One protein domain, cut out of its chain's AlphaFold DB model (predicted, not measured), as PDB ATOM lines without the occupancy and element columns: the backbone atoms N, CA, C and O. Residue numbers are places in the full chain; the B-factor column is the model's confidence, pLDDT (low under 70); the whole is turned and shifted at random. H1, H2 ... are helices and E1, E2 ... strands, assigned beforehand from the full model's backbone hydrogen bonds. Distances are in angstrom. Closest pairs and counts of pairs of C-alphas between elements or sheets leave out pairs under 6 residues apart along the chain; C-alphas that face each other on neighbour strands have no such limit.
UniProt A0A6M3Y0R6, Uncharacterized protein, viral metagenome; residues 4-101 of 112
ATOM      1  N   THR A   4     -71.867 -88.500 -11.819       87.06
ATOM      2  CA  THR A   4     -70.667 -89.315 -11.600       87.06
ATOM      3  C   THR A   4     -69.637 -88.482 -10.835       87.06
ATOM      4  O   THR A   4     -69.677 -87.247 -10.894       87.06
ATOM      5  N   ILE A   5     -68.681 -89.126 -10.155       87.94
ATOM      6  CA  ILE A   5     -67.589 -88.417  -9.460       87.94
ATOM      7  C   ILE A   5     -66.807 -87.554 -10.455       87.94
ATOM      8  O   ILE A   5     -66.448 -86.419 -10.151       87.94
ATOM      9  N   ARG A   6     -66.576 -88.058 -11.674       91.81
ATOM     10  CA  ARG A   6     -65.894 -87.295 -12.723       91.81
ATOM     11  C   ARG A   6     -66.631 -85.998 -13.044       91.81
ATOM     12  O   ARG A   6     -66.029 -84.932 -12.975       91.81
ATOM     13  N   ARG A   7     -67.941 -86.076 -13.311       89.38
ATOM     14  CA  ARG A   7     -68.772 -84.894 -13.603       89.38
ATOM     15  C   ARG A   7     -68.764 -83.891 -12.449       89.38
ATOM     16  O   ARG A   7     -68.737 -82.688 -12.693       89.38
ATOM     17  N   PHE A   8     -68.762 -84.372 -11.208       88.25
ATOM     18  CA  PHE A   8     -68.636 -83.521 -10.027       88.25
ATOM     19  C   PHE A   8     -67.317 -82.763  -9.988       88.25
ATOM     20  O   PHE A   8     -67.319 -81.536  -9.905       88.25
ATOM     21  N   LEU A   9     -66.203 -83.483 -10.086       91.44
ATOM     22  CA  LEU A   9     -64.872 -82.891 -10.044       91.44
ATOM     23  C   LEU A   9     -64.662 -81.904 -11.202       91.44
ATOM     24  O   LEU A   9     -64.165 -80.799 -10.977       91.44
ATOM     25  N   ASP A  10     -65.140 -82.240 -12.403       93.25
ATOM     26  CA  ASP A  10     -65.122 -81.341 -13.561       93.25
ATOM     27  C   ASP A  10     -65.902 -80.046 -13.286       93.25
ATOM     28  O   ASP A  10     -65.411 -78.952 -13.570       93.25
ATOM     29  N   SER A  11     -67.089 -80.145 -12.676       89.25
ATOM     30  CA  SER A  11     -67.924 -78.975 -12.363       89.25
ATOM     31  C   SER A  11     -67.292 -78.023 -11.338       89.25
ATOM     32  O   SER A  11     -67.571 -76.823 -11.360       89.25
ATOM     33  N   CYS A  12     -66.402 -78.528 -10.477       89.38
ATOM     34  CA  CYS A  12     -65.679 -77.735  -9.480       89.38
ATOM     35  C   CYS A  12     -64.301 -77.242  -9.961       89.38
ATOM     36  O   CYS A  12     -63.611 -76.526  -9.220       89.38
ATOM     37  N   GLY A  13     -63.911 -77.596 -11.191       93.69
ATOM     38  CA  GLY A  13     -62.634 -77.217 -11.793       93.69
ATOM     39  C   GLY A  13     -61.437 -77.989 -11.240       93.69
ATOM     40  O   GLY A  13     -60.383 -77.385 -11.050       93.69
ATOM     41  N   PHE A  14     -61.603 -79.284 -10.956       95.81
ATOM     42  CA  PHE A  14     -60.531 -80.161 -10.481       95.81
ATOM     43  C   PHE A  14     -59.366 -80.252 -11.474       95.81
ATOM     44  O   PHE A  14     -59.555 -80.532 -12.661       95.81
ATOM     45  N   ASP A  15     -58.140 -80.053 -10.985       96.44
ATOM     46  CA  ASP A  15     -56.928 -80.201 -11.796       96.44
ATOM     47  C   ASP A  15     -56.486 -81.673 -11.854       96.44
ATOM     48  O   ASP A  15     -55.630 -82.112 -11.089       96.44
ATOM     49  N   TRP A  16     -57.036 -82.434 -12.806       95.50
ATOM     50  CA  TRP A  16     -56.724 -83.857 -13.021       95.50
ATOM     51  C   TRP A  16     -55.238 -84.175 -13.241       95.50
ATOM     52  O   TRP A  16     -54.840 -85.325 -13.063       95.50
ATOM     53  N   ALA A  17     -54.415 -83.204 -13.655       94.62
ATOM     54  CA  ALA A  17     -52.989 -83.437 -13.890       94.62
ATOM     55  C   ALA A  17     -52.183 -83.472 -12.583       94.62
ATOM     56  O   ALA A  17     -51.184 -84.184 -12.497       94.62
ATOM     57  N   SER A  18     -52.613 -82.706 -11.576       93.56
ATOM     58  CA  SER A  18     -52.007 -82.682 -10.234       93.56
ATOM     59  C   SER A  18     -52.836 -83.413  -9.175       93.56
ATOM     60  O   SER A  18     -52.384 -83.596  -8.046       93.56
ATOM     61  N   GLY A  19     -54.051 -83.803  -9.548       94.94
ATOM     62  CA  GLY A  19     -55.066 -84.320  -8.662       94.94
ATOM     63  C   GLY A  19     -54.786 -85.732  -8.165       94.94
ATOM     64  O   GLY A  19     -54.291 -86.590  -8.894       94.94
ATOM     65  N   THR A  20     -55.162 -85.980  -6.919       96.75
ATOM     66  CA  THR A  20     -55.150 -87.294  -6.279       96.75
ATOM     67  C   THR A  20     -56.540 -87.595  -5.745       96.75
ATOM     68  O   THR A  20     -57.223 -86.699  -5.255       96.75
ATOM     69  N   ILE A  21     -56.981 -88.849  -5.854       95.06
ATOM     70  CA  ILE A  21     -58.306 -89.267  -5.399       95.06
ATOM     71  C   ILE A  21     -58.160 -90.524  -4.550       95.06
ATOM     72  O   ILE A  21     -57.509 -91.486  -4.960       95.06
ATOM     73  N   ILE A  22     -58.785 -90.500  -3.379       93.25
ATOM     74  CA  ILE A  22     -58.947 -91.639  -2.484       93.25
ATOM     75  C   ILE A  22     -60.416 -92.024  -2.517       93.25
ATOM     76  O   ILE A  22     -61.288 -91.168  -2.355       93.25
ATOM     77  N   VAL A  23     -60.686 -93.310  -2.708       89.56
ATOM     78  CA  VAL A  23     -62.028 -93.871  -2.558       89.56
ATOM     79  C   VAL A  23     -62.048 -94.797  -1.356       89.56
ATOM     80  O   VAL A  23     -61.074 -95.496  -1.074       89.56
ATOM     81  N   GLN A  24     -63.175 -94.784  -0.655       87.06
ATOM     82  CA  GLN A  24     -63.416 -95.607   0.512       87.06
ATOM     83  C   GLN A  24     -64.554 -96.591   0.236       87.06
ATOM     84  O   GLN A  24     -65.669 -96.192  -0.106       87.06
ATOM     85  N   MET A  25     -64.267 -97.883   0.399       82.94
ATOM     86  CA  MET A  25     -65.257 -98.954   0.299       82.94
ATOM     87  C   MET A  25     -65.820 -99.252   1.686       82.94
ATOM     88  O   MET A  25     -65.058 -99.422   2.638       82.94
ATOM     89  N   VAL A  26     -67.145 -99.337   1.799       78.81
ATOM     90  CA  VAL A  26     -67.850 -99.594   3.063       78.81
ATOM     91  C   VAL A  26     -68.769-100.801   2.941       78.81
ATOM     92  O   VAL A  26     -69.159-101.178   1.836       78.81
ATOM     93  N   ARG A  27     -69.108-101.420   4.073       74.44
ATOM     94  CA  ARG A  27     -70.081-102.523   4.122       74.44
ATOM     95  C   ARG A  27     -71.455-102.032   3.648       74.44
ATOM     96  O   ARG A  27     -71.895-100.963   4.059       74.44
ATOM     97  N   GLU A  28     -72.134-102.818   2.808       63.44
ATOM     98  CA  GLU A  28     -73.414-102.448   2.161       63.44
ATOM     99  C   GLU A  28     -74.520-102.051   3.157       63.44
ATOM    100  O   GLU A  28     -75.394-101.246   2.846       63.44
ATOM    101  N   GLU A  29     -74.451-102.580   4.375       60.44
ATOM    102  CA  GLU A  29     -75.380-102.332   5.483       60.44
ATOM    103  C   GLU A  29     -75.223-100.932   6.123       60.44
ATOM    104  O   GLU A  29     -76.100-100.497   6.868       60.44
ATOM    105  N   HIS A  30     -74.169-100.182   5.767       56.00
ATOM    106  CA  HIS A  30     -73.835 -98.857   6.309       56.00
ATOM    107  C   HIS A  30     -73.752 -97.793   5.207       56.00
ATOM    108  O   HIS A  30     -72.702 -97.228   4.880       56.00
ATOM    109  N   SER A  31     -74.913 -97.488   4.637       54.34
ATOM    110  CA  SER A  31     -75.065 -96.561   3.518       54.34
ATOM    111  C   SER A  31     -75.379 -95.116   3.951       54.34
ATOM    112  O   SER A  31     -75.892 -94.314   3.186       54.34
ATOM    113  N   SER A  32     -75.051 -94.709   5.181       56.28
ATOM    114  CA  SER A  32     -75.255 -93.309   5.585       56.28
ATOM    115  C   SER A  32     -74.330 -92.355   4.803       56.28
ATOM    116  O   SER A  32     -73.112 -92.555   4.832       56.28
ATOM    117  N   PRO A  33     -74.861 -91.310   4.145       52.56
ATOM    118  CA  PRO A  33     -74.090 -90.267   3.464       52.56
ATOM    119  C   PRO A  33     -72.969 -89.657   4.310       52.56
ATOM    120  O   PRO A  33     -73.106 -89.481   5.520       52.56
ATOM    121  N   GLY A  34     -71.863 -89.277   3.668       58.03
ATOM    122  CA  GLY A  34     -70.764 -88.555   4.314       58.03
ATOM    123  C   GLY A  34     -69.752 -89.481   4.986       58.03
ATOM    124  O   GLY A  34     -68.825 -89.954   4.329       58.03
ATOM    125  N   TRP A  35     -69.931 -89.773   6.277       59.16
ATOM    126  CA  TRP A  35     -68.907 -90.417   7.114       59.16
ATOM    127  C   TRP A  35     -69.340 -91.809   7.576       59.16
ATOM    128  O   TRP A  35     -70.413 -91.973   8.149       59.16
ATOM    129  N   ALA A  36     -68.524 -92.815   7.271       66.50
ATOM    130  CA  ALA A  36     -68.649 -94.151   7.836       66.50
ATOM    131  C   ALA A  36     -67.863 -94.196   9.146       66.50
ATOM    132  O   ALA A  36     -66.842 -93.514   9.273       66.50
ATOM    133  N   SER A  37     -68.318 -95.000  10.104       74.81
ATOM    134  CA  SER A  37     -67.486 -95.331  11.258       74.81
ATOM    135  C   SER A  37     -66.271 -96.136  10.787       74.81
ATOM    136  O   SER A  37     -66.351 -96.843   9.782       74.81
ATOM    137  N   GLU A  38     -65.143 -96.063  11.501       78.88
ATOM    138  CA  GLU A  38     -63.923 -96.794  11.111       78.88
ATOM    139  C   GLU A  38     -64.166 -98.302  10.923       78.88
ATOM    140  O   GLU A  38     -63.602 -98.926  10.030       78.88
ATOM    141  N   GLU A  39     -65.060 -98.867  11.732       80.94
ATOM    142  CA  GLU A  39     -65.498-100.268  11.701       80.94
ATOM    143  C   GLU A  39     -66.279-100.675  10.436       80.94
ATOM    144  O   GLU A  39     -66.289-101.856  10.064       80.94
ATOM    145  N   ASP A  40     -66.876 -99.705   9.741       78.62
ATOM    146  CA  ASP A  40     -67.671 -99.922   8.529       78.62
ATOM    147  C   ASP A  40     -66.814 -99.881   7.255       78.62
ATOM    148  O   ASP A  40     -67.266-100.298   6.183       78.62
ATOM    149  N   ILE A  41     -65.572 -99.391   7.359       82.19
ATOM    150  CA  ILE A  41     -64.632 -99.271   6.246       82.19
ATOM    151  C   ILE A  41     -64.009-100.637   5.955       82.19
ATOM    152  O   ILE A  41     -63.336-101.236   6.791       82.19
ATOM    153  N   ILE A  42     -64.203-101.120   4.729       86.75
ATOM    154  CA  ILE A  42     -63.565-102.340   4.225       86.75
ATOM    155  C   ILE A  42     -62.154-102.023   3.732       86.75
ATOM    156  O   ILE A  42     -61.219-102.777   3.990       86.75
ATOM    157  N   ASP A  43     -62.017-100.925   2.990       86.44
ATOM    158  CA  ASP A  43     -60.766-100.539   2.347       86.44
ATOM    159  C   ASP A  43     -60.755 -99.044   2.005       86.44
ATOM    160  O   ASP A  43     -61.800 -98.401   1.860       86.44
ATOM    161  N   SER A  44     -59.560 -98.480   1.862       89.69
ATOM    162  CA  SER A  44     -59.342 -97.124   1.364       89.69
ATOM    163  C   SER A  44     -58.092 -97.110   0.500       89.69
ATOM    164  O   SER A  44     -56.999 -97.425   0.970       89.69
ATOM    165  N   HIS A  45     -58.240 -96.727  -0.765       92.88
ATOM    166  CA  HIS A  45     -57.138 -96.768  -1.716       92.88
ATOM    167  C   HIS A  45     -57.159 -95.586  -2.679       92.88
ATOM    168  O   HIS A  45     -58.195 -94.984  -2.971       92.88
ATOM    169  N   TYR A  46     -55.972 -95.267  -3.188       95.75
ATOM    170  CA  TYR A  46     -55.800 -94.287  -4.248       95.75
ATOM    171  C   TYR A  46     -56.276 -94.859  -5.577       95.75
ATOM    172  O   TYR A  46     -55.977 -96.006  -5.913       95.75
ATOM    173  N   ILE A  47     -56.959 -94.034  -6.361       93.75
ATOM    174  CA  ILE A  47     -57.388 -94.389  -7.711       93.75
ATOM    175  C   ILE A  47     -56.731 -93.477  -8.744       93.75
ATOM    176  O   ILE A  47     -56.412 -92.320  -8.476       93.75
ATOM    177  N   ASN A  48     -56.533 -94.008  -9.949       92.81
ATOM    178  CA  ASN A  48     -56.049 -93.222 -11.079       92.81
ATOM    179  C   ASN A  48     -57.217 -92.533 -11.821       92.81
ATOM    180  O   ASN A  48     -58.365 -92.975 -11.704       92.81
ATOM    181  N   PRO A  49     -56.946 -91.494 -12.635       92.00
ATOM    182  CA  PRO A  49     -57.975 -90.788 -13.407       92.00
ATOM    183  C   PRO A  49     -58.756 -91.648 -14.416       92.00
ATOM    184  O   PRO A  49     -59.803 -91.215 -14.899       92.00
ATOM    185  N   GLN A  50     -58.262 -92.840 -14.764       92.94
ATOM    186  CA  GLN A  50     -58.912 -93.804 -15.659       92.94
ATOM    187  C   GLN A  50     -59.748 -94.852 -14.903       92.94
ATOM    188  O   GLN A  50     -60.307 -95.752 -15.528       92.94
ATOM    189  N   SER A  51     -59.830 -94.766 -13.572       91.88
ATOM    190  CA  SER A  51     -60.587 -95.717 -12.765       91.88
ATOM    191  C   SER A  51     -62.076 -95.645 -13.091       91.88
ATOM    192  O   SER A  51     -62.673 -94.570 -13.064       91.88
ATOM    193  N   GLN A  52     -62.687 -96.805 -13.347       90.00
ATOM    194  CA  GLN A  52     -64.103 -96.910 -13.719       90.00
ATOM    195  C   GLN A  52     -65.048 -96.392 -12.632       90.00
ATOM    196  O   GLN A  52     -66.143 -95.939 -12.944       90.00
ATOM    197  N   ILE A  53     -64.617 -96.401 -11.365       86.81
ATOM    198  CA  ILE A  53     -65.408 -95.891 -10.236       86.81
ATOM    199  C   ILE A  53     -65.763 -94.406 -10.378       86.81
ATOM    200  O   ILE A  53     -66.769 -93.957  -9.838       86.81
ATOM    201  N   LEU A  54     -64.962 -93.651 -11.138       88.94
ATOM    202  CA  LEU A  54     -65.208 -92.237 -11.414       88.94
ATOM    203  C   LEU A  54     -66.415 -92.011 -12.330       88.94
ATOM    204  O   LEU A  54     -66.968 -90.911 -12.343       88.94
ATOM    205  N   ASP A  55     -66.796 -93.040 -13.086       89.88
ATOM    206  CA  ASP A  55     -67.810 -93.009 -14.138       89.88
ATOM    207  C   ASP A  55     -69.054 -93.844 -13.785       89.88
ATOM    208  O   ASP A  55     -69.974 -93.943 -14.596       89.88
ATOM    209  N   ILE A  56     -69.107 -94.417 -12.577       83.44
ATOM    210  CA  ILE A  56     -70.313 -95.066 -12.056       83.44
ATOM    211  C   ILE A  56     -71.386 -93.996 -11.861       83.44
ATOM    212  O   ILE A  56     -71.175 -93.002 -11.162       83.44
ATOM    213  N   GLU A  57     -72.531 -94.205 -12.508       81.31
ATOM    214  CA  GLU A  57     -73.709 -93.375 -12.315       81.31
ATOM    215  C   GLU A  57     -74.352 -93.683 -10.964       81.31
ATOM    216  O   GLU A  57     -74.521 -94.842 -10.594       81.31
ATOM    217  N   PHE A  58     -74.736 -92.633 -10.247       73.56
ATOM    218  CA  PHE A  58     -75.558 -92.736  -9.047       73.56
ATOM    219  C   PHE A  58     -76.794 -91.848  -9.207       73.56
ATOM    220  O   PHE A  58     -76.709 -90.693  -9.647       73.56
ATOM    221  N   ASP A  59     -77.959 -92.412  -8.882       59.53
ATOM    222  CA  ASP A  59     -79.274 -91.858  -9.238       59.53
ATOM    223  C   ASP A  59     -79.669 -90.642  -8.404       59.53
ATOM    224  O   ASP A  59     -80.385 -89.753  -8.871       59.53
ATOM    225  N   ASN A  60     -79.149 -90.554  -7.184       54.16
ATOM    226  CA  ASN A  60     -79.287 -89.353  -6.374       54.16
ATOM    227  C   ASN A  60     -78.282 -88.283  -6.775       54.16
ATOM    228  O   ASN A  60     -78.475 -87.150  -6.373       54.16
ATOM    229  N   GLY A  61     -77.276 -88.597  -7.601       46.75
ATOM    230  CA  GLY A  61     -76.400 -87.630  -8.252       46.75
ATOM    231  C   GLY A  61     -75.732 -86.645  -7.308       46.75
ATOM    232  O   GLY A  61     -75.331 -85.594  -7.774       46.75
ATOM    233  N   LEU A  62     -75.725 -86.969  -6.012       47.91
ATOM    234  CA  LEU A  62     -75.652 -86.076  -4.879       47.91
ATOM    235  C   LEU A  62     -75.609 -86.993  -3.621       47.91
ATOM    236  O   LEU A  62     -76.591 -87.043  -2.887       47.91
ATOM    237  N   GLY A  63     -74.496 -87.679  -3.321       47.19
ATOM    238  CA  GLY A  63     -74.085 -88.113  -1.954       47.19
ATOM    239  C   GLY A  63     -75.013 -88.966  -1.106       47.19
ATOM    240  O   GLY A  63     -74.693 -89.196   0.054       47.19
ATOM    241  N   GLY A  64     -76.140 -89.426  -1.640       53.47
ATOM    242  CA  GLY A  64     -76.974 -90.396  -0.958       53.47
ATOM    243  C   GLY A  64     -76.202 -91.694  -0.698       53.47
ATOM    244  O   GLY A  64     -75.050 -91.822  -1.113       53.47
ATOM    245  N   PRO A  65     -76.842 -92.686  -0.064       54.81
ATOM    246  CA  PRO A  65     -76.261 -94.007   0.201       54.81
ATOM    247  C   PRO A  65     -75.506 -94.656  -0.963       54.81
ATOM    248  O   PRO A  65     -74.631 -95.491  -0.755       54.81
ATOM    249  N   GLU A  66     -75.853 -94.264  -2.184       60.38
ATOM    250  CA  GLU A  66     -75.359 -94.826  -3.433       60.38
ATOM    251  C   GLU A  66     -74.214 -94.020  -4.065       60.38
ATOM    252  O   GLU A  66     -73.578 -94.489  -5.005       60.38
ATOM    253  N   CYS A  67     -73.921 -92.812  -3.571       69.69
ATOM    254  CA  CYS A  67     -72.761 -92.057  -4.028       69.69
ATOM    255  C   CYS A  67     -71.493 -92.669  -3.428       69.69
ATOM    256  O   CYS A  67     -71.389 -92.769  -2.200       69.69
ATOM    257  N   PRO A  68     -70.486 -93.012  -4.247       74.25
ATOM    258  CA  PRO A  68     -69.223 -93.502  -3.722       74.25
ATOM    259  C   PRO A  68     -68.600 -92.490  -2.754       74.25
ATOM    260  O   PRO A  68     -68.595 -91.284  -3.015       74.25
ATOM    261  N   ARG A  69     -68.048 -92.981  -1.641       82.00
ATOM    262  CA  ARG A  69     -67.298 -92.153  -0.694       82.00
ATOM    263  C   ARG A  69     -65.928 -91.855  -1.280       82.00
ATOM    264  O   ARG A  69     -65.153 -92.774  -1.544       82.00
ATOM    265  N   TYR A  70     -65.619 -90.581  -1.469       86.75
ATOM    266  CA  TYR A  70     -64.326 -90.168  -1.990       86.75
ATOM    267  C   TYR A  70     -63.854 -88.868  -1.346       86.75
ATOM    268  O   TYR A  70     -64.654 -88.033  -0.926       86.75
ATOM    269  N   ILE A  71     -62.538 -88.695  -1.331       91.38
ATOM    270  CA  ILE A  71     -61.881 -87.406  -1.145       91.38
ATOM    271  C   ILE A  71     -60.975 -87.214  -2.353       91.38
ATOM    272  O   ILE A  71     -60.217 -88.115  -2.716       91.38
ATOM    273  N   ALA A  72     -61.054 -86.048  -2.980       93.94
ATOM    274  CA  ALA A  72     -60.098 -85.648  -3.999       93.94
ATOM    275  C   ALA A  72     -59.321 -84.424  -3.523       93.94
ATOM    276  O   ALA A  72     -59.838 -83.588  -2.790       93.94
ATOM    277  N   GLU A  73     -58.076 -84.303  -3.942       96.56
ATOM    278  CA  GLU A  73     -57.224 -83.163  -3.634       96.56
ATOM    279  C   GLU A  73     -56.463 -82.768  -4.891       96.56
ATOM    280  O   GLU A  73     -55.948 -83.628  -5.600       96.56
ATOM    281  N   ASP A  74     -56.370 -81.468  -5.154       96.75
ATOM    282  CA  ASP A  74     -55.408 -80.916  -6.100       96.75
ATOM    283  C   ASP A  74     -54.494 -79.883  -5.413       96.75
ATOM    284  O   ASP A  74     -54.401 -79.779  -4.180       96.75
ATOM    285  N   LYS A  75     -53.743 -79.123  -6.212       96.06
ATOM    286  CA  LYS A  75     -52.832 -78.097  -5.689       96.06
ATOM    287  C   LYS A  75     -53.545 -77.001  -4.879       96.06
ATOM    288  O   LYS A  75     -52.928 -76.440  -3.977       96.06
ATOM    289  N   ASP A  76     -54.813 -76.720  -5.171       94.25
ATOM    290  CA  ASP A  76     -55.547 -75.561  -4.660       94.25
ATOM    291  C   ASP A  76     -56.630 -75.942  -3.639       94.25
ATOM    292  O   ASP A  76     -56.885 -75.177  -2.701       94.25
ATOM    293  N   LYS A  77     -57.279 -77.099  -3.809       94.88
ATOM    294  CA  LYS A  77     -58.509 -77.474  -3.103       94.88
ATOM    295  C   LYS A  77     -58.525 -78.940  -2.666       94.88
ATOM    296  O   LYS A  77     -57.868 -79.797  -3.253       94.88
ATOM    297  N   ILE A  78     -59.346 -79.213  -1.657       94.75
ATOM    298  CA  ILE A  78     -59.790 -80.551  -1.256       94.75
ATOM    299  C   ILE A  78     -61.290 -80.630  -1.533       94.75
ATOM    300  O   ILE A  78     -62.020 -79.726  -1.139       94.75
ATOM    301  N   TYR A  79     -61.733 -81.691  -2.196       91.50
ATOM    302  CA  TYR A  79     -63.094 -81.916  -2.670       91.50
ATOM    303  C   TYR A  79     -63.691 -83.137  -1.981       91.50
ATOM    304  O   TYR A  79     -63.016 -84.157  -1.815       91.50
ATOM    305  N   PHE A  80     -64.968 -83.053  -1.633       86.81
ATOM    306  CA  PHE A  80     -65.693 -84.120  -0.954       86.81
ATOM    307  C   PHE A  80     -67.198 -84.008  -1.241       86.81
ATOM    308  O   PHE A  80     -67.696 -82.917  -1.531       86.81
ATOM    309  N   PRO A  81     -67.948 -85.119  -1.187       80.00
ATOM    310  CA  PRO A  81     -69.404 -85.063  -1.239       80.00
ATOM    311  C   PRO A  81     -69.963 -84.462   0.064       80.00
ATOM    312  O   PRO A  81     -69.493 -84.799   1.150       80.00
ATOM    313  N   SER A  82     -70.986 -83.608  -0.024       75.75
ATOM    314  CA  SER A  82     -71.652 -82.986   1.135       75.75
ATOM    315  C   SER A  82     -73.168 -83.073   1.034       75.75
ATOM    316  O   SER A  82     -73.722 -82.616   0.040       75.75
ATOM    317  N   GLN A  83     -73.847 -83.622   2.046       70.12
ATOM    318  CA  GLN A  83     -75.308 -83.734   2.077       70.12
ATOM    319  C   GLN A  83     -75.946 -82.619   2.921       70.12
ATOM    320  O   GLN A  83     -75.580 -82.430   4.079       70.12
ATOM    321  N   TYR A  84     -76.959 -81.945   2.373       63.69
ATOM    322  CA  TYR A  84     -77.812 -80.979   3.058       63.69
ATOM    323  C   TYR A  84     -79.285 -81.115   2.630       63.69
ATOM    324  O   TYR A  84     -79.608 -81.059   1.445       63.69
ATOM    325  N   ASP A  85     -80.181 -81.297   3.606       65.12
ATOM    326  CA  ASP A  85     -81.640 -81.426   3.412       65.12
ATOM    327  C   ASP A  85     -82.050 -82.458   2.335       65.12
ATOM    328  O   ASP A  85     -82.907 -82.232   1.482       65.12
ATOM    329  N   GLY A  86     -81.370 -83.610   2.325       57.66
ATOM    330  CA  GLY A  86     -81.623 -84.704   1.377       57.66
ATOM    331  C   GLY A  86     -81.076 -84.475  -0.038       57.66
ATOM    332  O   GLY A  86     -80.940 -85.441  -0.790       57.66
ATOM    333  N   ALA A  87     -80.692 -83.246  -0.380       60.09
ATOM    334  CA  ALA A  87     -79.791 -82.968  -1.487       60.09
ATOM    335  C   ALA A  87     -78.350 -83.196  -1.026       60.09
ATOM    336  O   ALA A  87     -78.022 -83.106   0.148       60.09
ATOM    337  N   THR A  88     -77.452 -83.455  -1.949       64.69
ATOM    338  CA  THR A  88     -76.007 -83.341  -1.713       64.69
ATOM    339  C   THR A  88     -75.433 -82.518  -2.852       64.69
ATOM    340  O   THR A  88     -76.085 -82.309  -3.862       64.69
ATOM    341  N   GLY A  89     -74.214 -82.042  -2.732       70.56
ATOM    342  CA  GLY A  89     -73.443 -81.557  -3.861       70.56
ATOM    343  C   GLY A  89     -71.973 -81.910  -3.701       70.56
ATOM    344  O   GLY A  89     -71.554 -82.389  -2.642       70.56
ATOM    345  N   PRO A  90     -71.169 -81.680  -4.745       78.31
ATOM    346  CA  PRO A  90     -69.744 -81.558  -4.543       78.31
ATOM    347  C   PRO A  90     -69.469 -80.286  -3.737       78.31
ATOM    348  O   PRO A  90     -69.892 -79.192  -4.109       78.31
ATOM    349  N   GLU A  91     -68.733 -80.432  -2.647       83.75
ATOM    350  CA  GLU A  91     -68.161 -79.315  -1.911       83.75
ATOM    351  C   GLU A  91     -66.643 -79.360  -1.980       83.75
ATOM    352  O   GLU A  91     -66.025 -80.386  -2.285       83.75
ATOM    353  N   PHE A  92     -66.032 -78.208  -1.729       90.25
ATOM    354  CA  PHE A  92     -64.593 -78.110  -1.629       90.25
ATOM    355  C   PHE A  92     -64.176 -77.054  -0.619       90.25
ATOM    356  O   PHE A  92     -64.875 -76.074  -0.362       90.25
ATOM    357  N   VAL A  93     -62.962 -77.226  -0.115       91.25
ATOM    358  CA  VAL A  93     -62.253 -76.230   0.677       91.25
ATOM    359  C   VAL A  93     -60.944 -75.889  -0.023       91.25
ATOM    360  O   VAL A  93     -60.187 -76.767  -0.426       91.25
ATOM    361  N   TYR A  94     -60.665 -74.598  -0.186       91.94
ATOM    362  CA  TYR A  94     -59.329 -74.115  -0.507       91.94
ATOM    363  C   TYR A  94     -58.334 -74.463   0.600       91.94
ATOM    364  O   TYR A  94     -58.619 -74.307   1.792       91.94
ATOM    365  N   LYS A  95     -57.135 -74.858   0.179       92.06
ATOM    366  CA  LYS A  95     -56.003 -75.154   1.064       92.06
ATOM    367  C   LYS A  95     -55.321 -73.882   1.576       92.06
ATOM    368  O   LYS A  95     -54.822 -73.856   2.697       92.06
ATOM    369  N   ASP A  96     -55.313 -72.814   0.774       91.31
ATOM    370  CA  ASP A  96     -54.799 -71.503   1.185       91.31
ATOM    371  C   ASP A  96     -55.882 -70.692   1.906       91.31
ATOM    372  O   ASP A  96     -56.840 -70.220   1.292       91.31
ATOM    373  N   ILE A  97     -55.685 -70.463   3.208       88.31
ATOM    374  CA  ILE A  97     -56.606 -69.692   4.050       88.31
ATOM    375  C   ILE A  97     -56.863 -68.273   3.523       88.31
ATOM    376  O   ILE A  97     -57.942 -67.718   3.739       88.31
ATOM    377  N   LYS A  98     -55.909 -67.678   2.794       88.19
ATOM    378  CA  LYS A  98     -56.071 -66.333   2.225       88.19
ATOM    379  C   LYS A  98     -57.217 -66.272   1.223       88.19
ATOM    380  O   LYS A  98     -57.813 -65.205   1.075       88.19
ATOM    381  N   LYS A  99     -57.569 -67.394   0.588       86.81
ATOM    382  CA  LYS A  99     -58.713 -67.474  -0.326       86.81
ATOM    383  C   LYS A  99     -60.021 -67.112   0.365       86.81
ATOM    384  O   LYS A  99     -60.858 -66.506  -0.267       86.81
ATOM    385  N   TYR A 100     -60.171 -67.357   1.662       85.31
ATOM    386  CA  TYR A 100     -61.403 -67.033   2.394       85.31
ATOM    387  C   TYR A 100     -61.468 -65.598   2.920       85.31
ATOM    388  O   TYR A 100     -62.445 -65.209   3.551       85.31
ATOM    389  N   SER A 101     -60.407 -64.816   2.716       83.50
ATOM    390  CA  SER A 101     -60.360 -63.411   3.131       83.50
ATOM    391  C   SER A 101     -60.840 -62.448   2.043       83.50
ATOM    392  O   SER A 101     -60.985 -61.253   2.300       83.50
TER     393      SER A 101
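What this domain is: This is residues 4 to 101 of the 112 residues of an uncharacterized protein of viral metagenome (UniProt A0A6M3Y0R6). One twisted wall of five antiparallel strands has the short helix H1 across one face, over the E4 and E5 part, with the small helix H2 next to H1. The last helix, H3, follows the end of E5 and lies off the sheet, far from the other helices. The printed part has 98 residues, with three named helices and five named strands in the chain order H1 E1 E2 H2 E3 E4 E5 H3; the sheet's order is E2 E1 E3 E4 E5. The class is mixed, helices and strands, and the whole is compact, with a radius of gyration of the C-alphas of 13.4 A and spans of 40 by 31 by 26 A.

Where its parts are: In the sheet, E2 is residues 41 to 47, 16.5 A long, and E1 is residues 20 to 26, 20.0 A. E3 is residues 69 to 73, 13.8 A. E4, residues 77 to 84, measures 20.6 A and bends by 56 degrees at residue 81. E5, residues 87 to 94, measures 22.3 A and ends at C-alpha 94 (-59.329, -74.115, -0.507). H1, residues 5 to 11, begins at C-alpha 5 (-67.589, -88.417, -9.460) and measures 9.9 A. H2 is residues 52 to 55, 5.4 A, and H3 is residues 97 to 101, 7.4 A.

How they stand to each other: E2 and E5 are the edge strands. E1 and E2 form a hairpin, with N 25 and O 43 at 2.9 A. E1 and E3 are antiparallel at 166 degrees, with N 22 and O 71 at 2.9 A. E3, E4 and E5 form a meander, each strand the antiparallel neighbour of the one before; N 79 and O 72 are 2.7 A apart, and N 80 and O 91 2.9 A. E2, H2 and E3 make a split strand-helix-strand unit, two strands running the same way with E1 between them, and its crossover is right-handed. H1 is on the sheet at a height of 9.2 A, over E4 and, only just, with 3 C-alphas, over E5. It runs across the strands, at 75 degrees to E4 on the local plane; its closest C-alphas to E5 are those of Phe 8 and Pro 90, 5.9 A. H1 and H2 touch, closest at the C-alphas of Ile 5 and Leu 54, 4.9 A. H2 only grazes the sheet, with residues 53 to 54. H3 is not on the sheet and is apart from H1 and H2. In H1 every O i to N i+4 pair is within hydrogen-bond range; H3 has 0 of 1, but 2 of 2 O i to N i+3 pairs; H2 is too short for an O i to N i+4 pair.

The domain as a whole: The C-alphas farthest apart, of Glu 29 and Ser 101, are 41.8 A apart. The printed part has no cut. The links E1 to E2, 14 residues, and H2 to E3, 13 residues, are long. The mean pLDDT of the printed part is 81.0; residues 28 to 36, 59 to 67 and 84 to 88 are under 70.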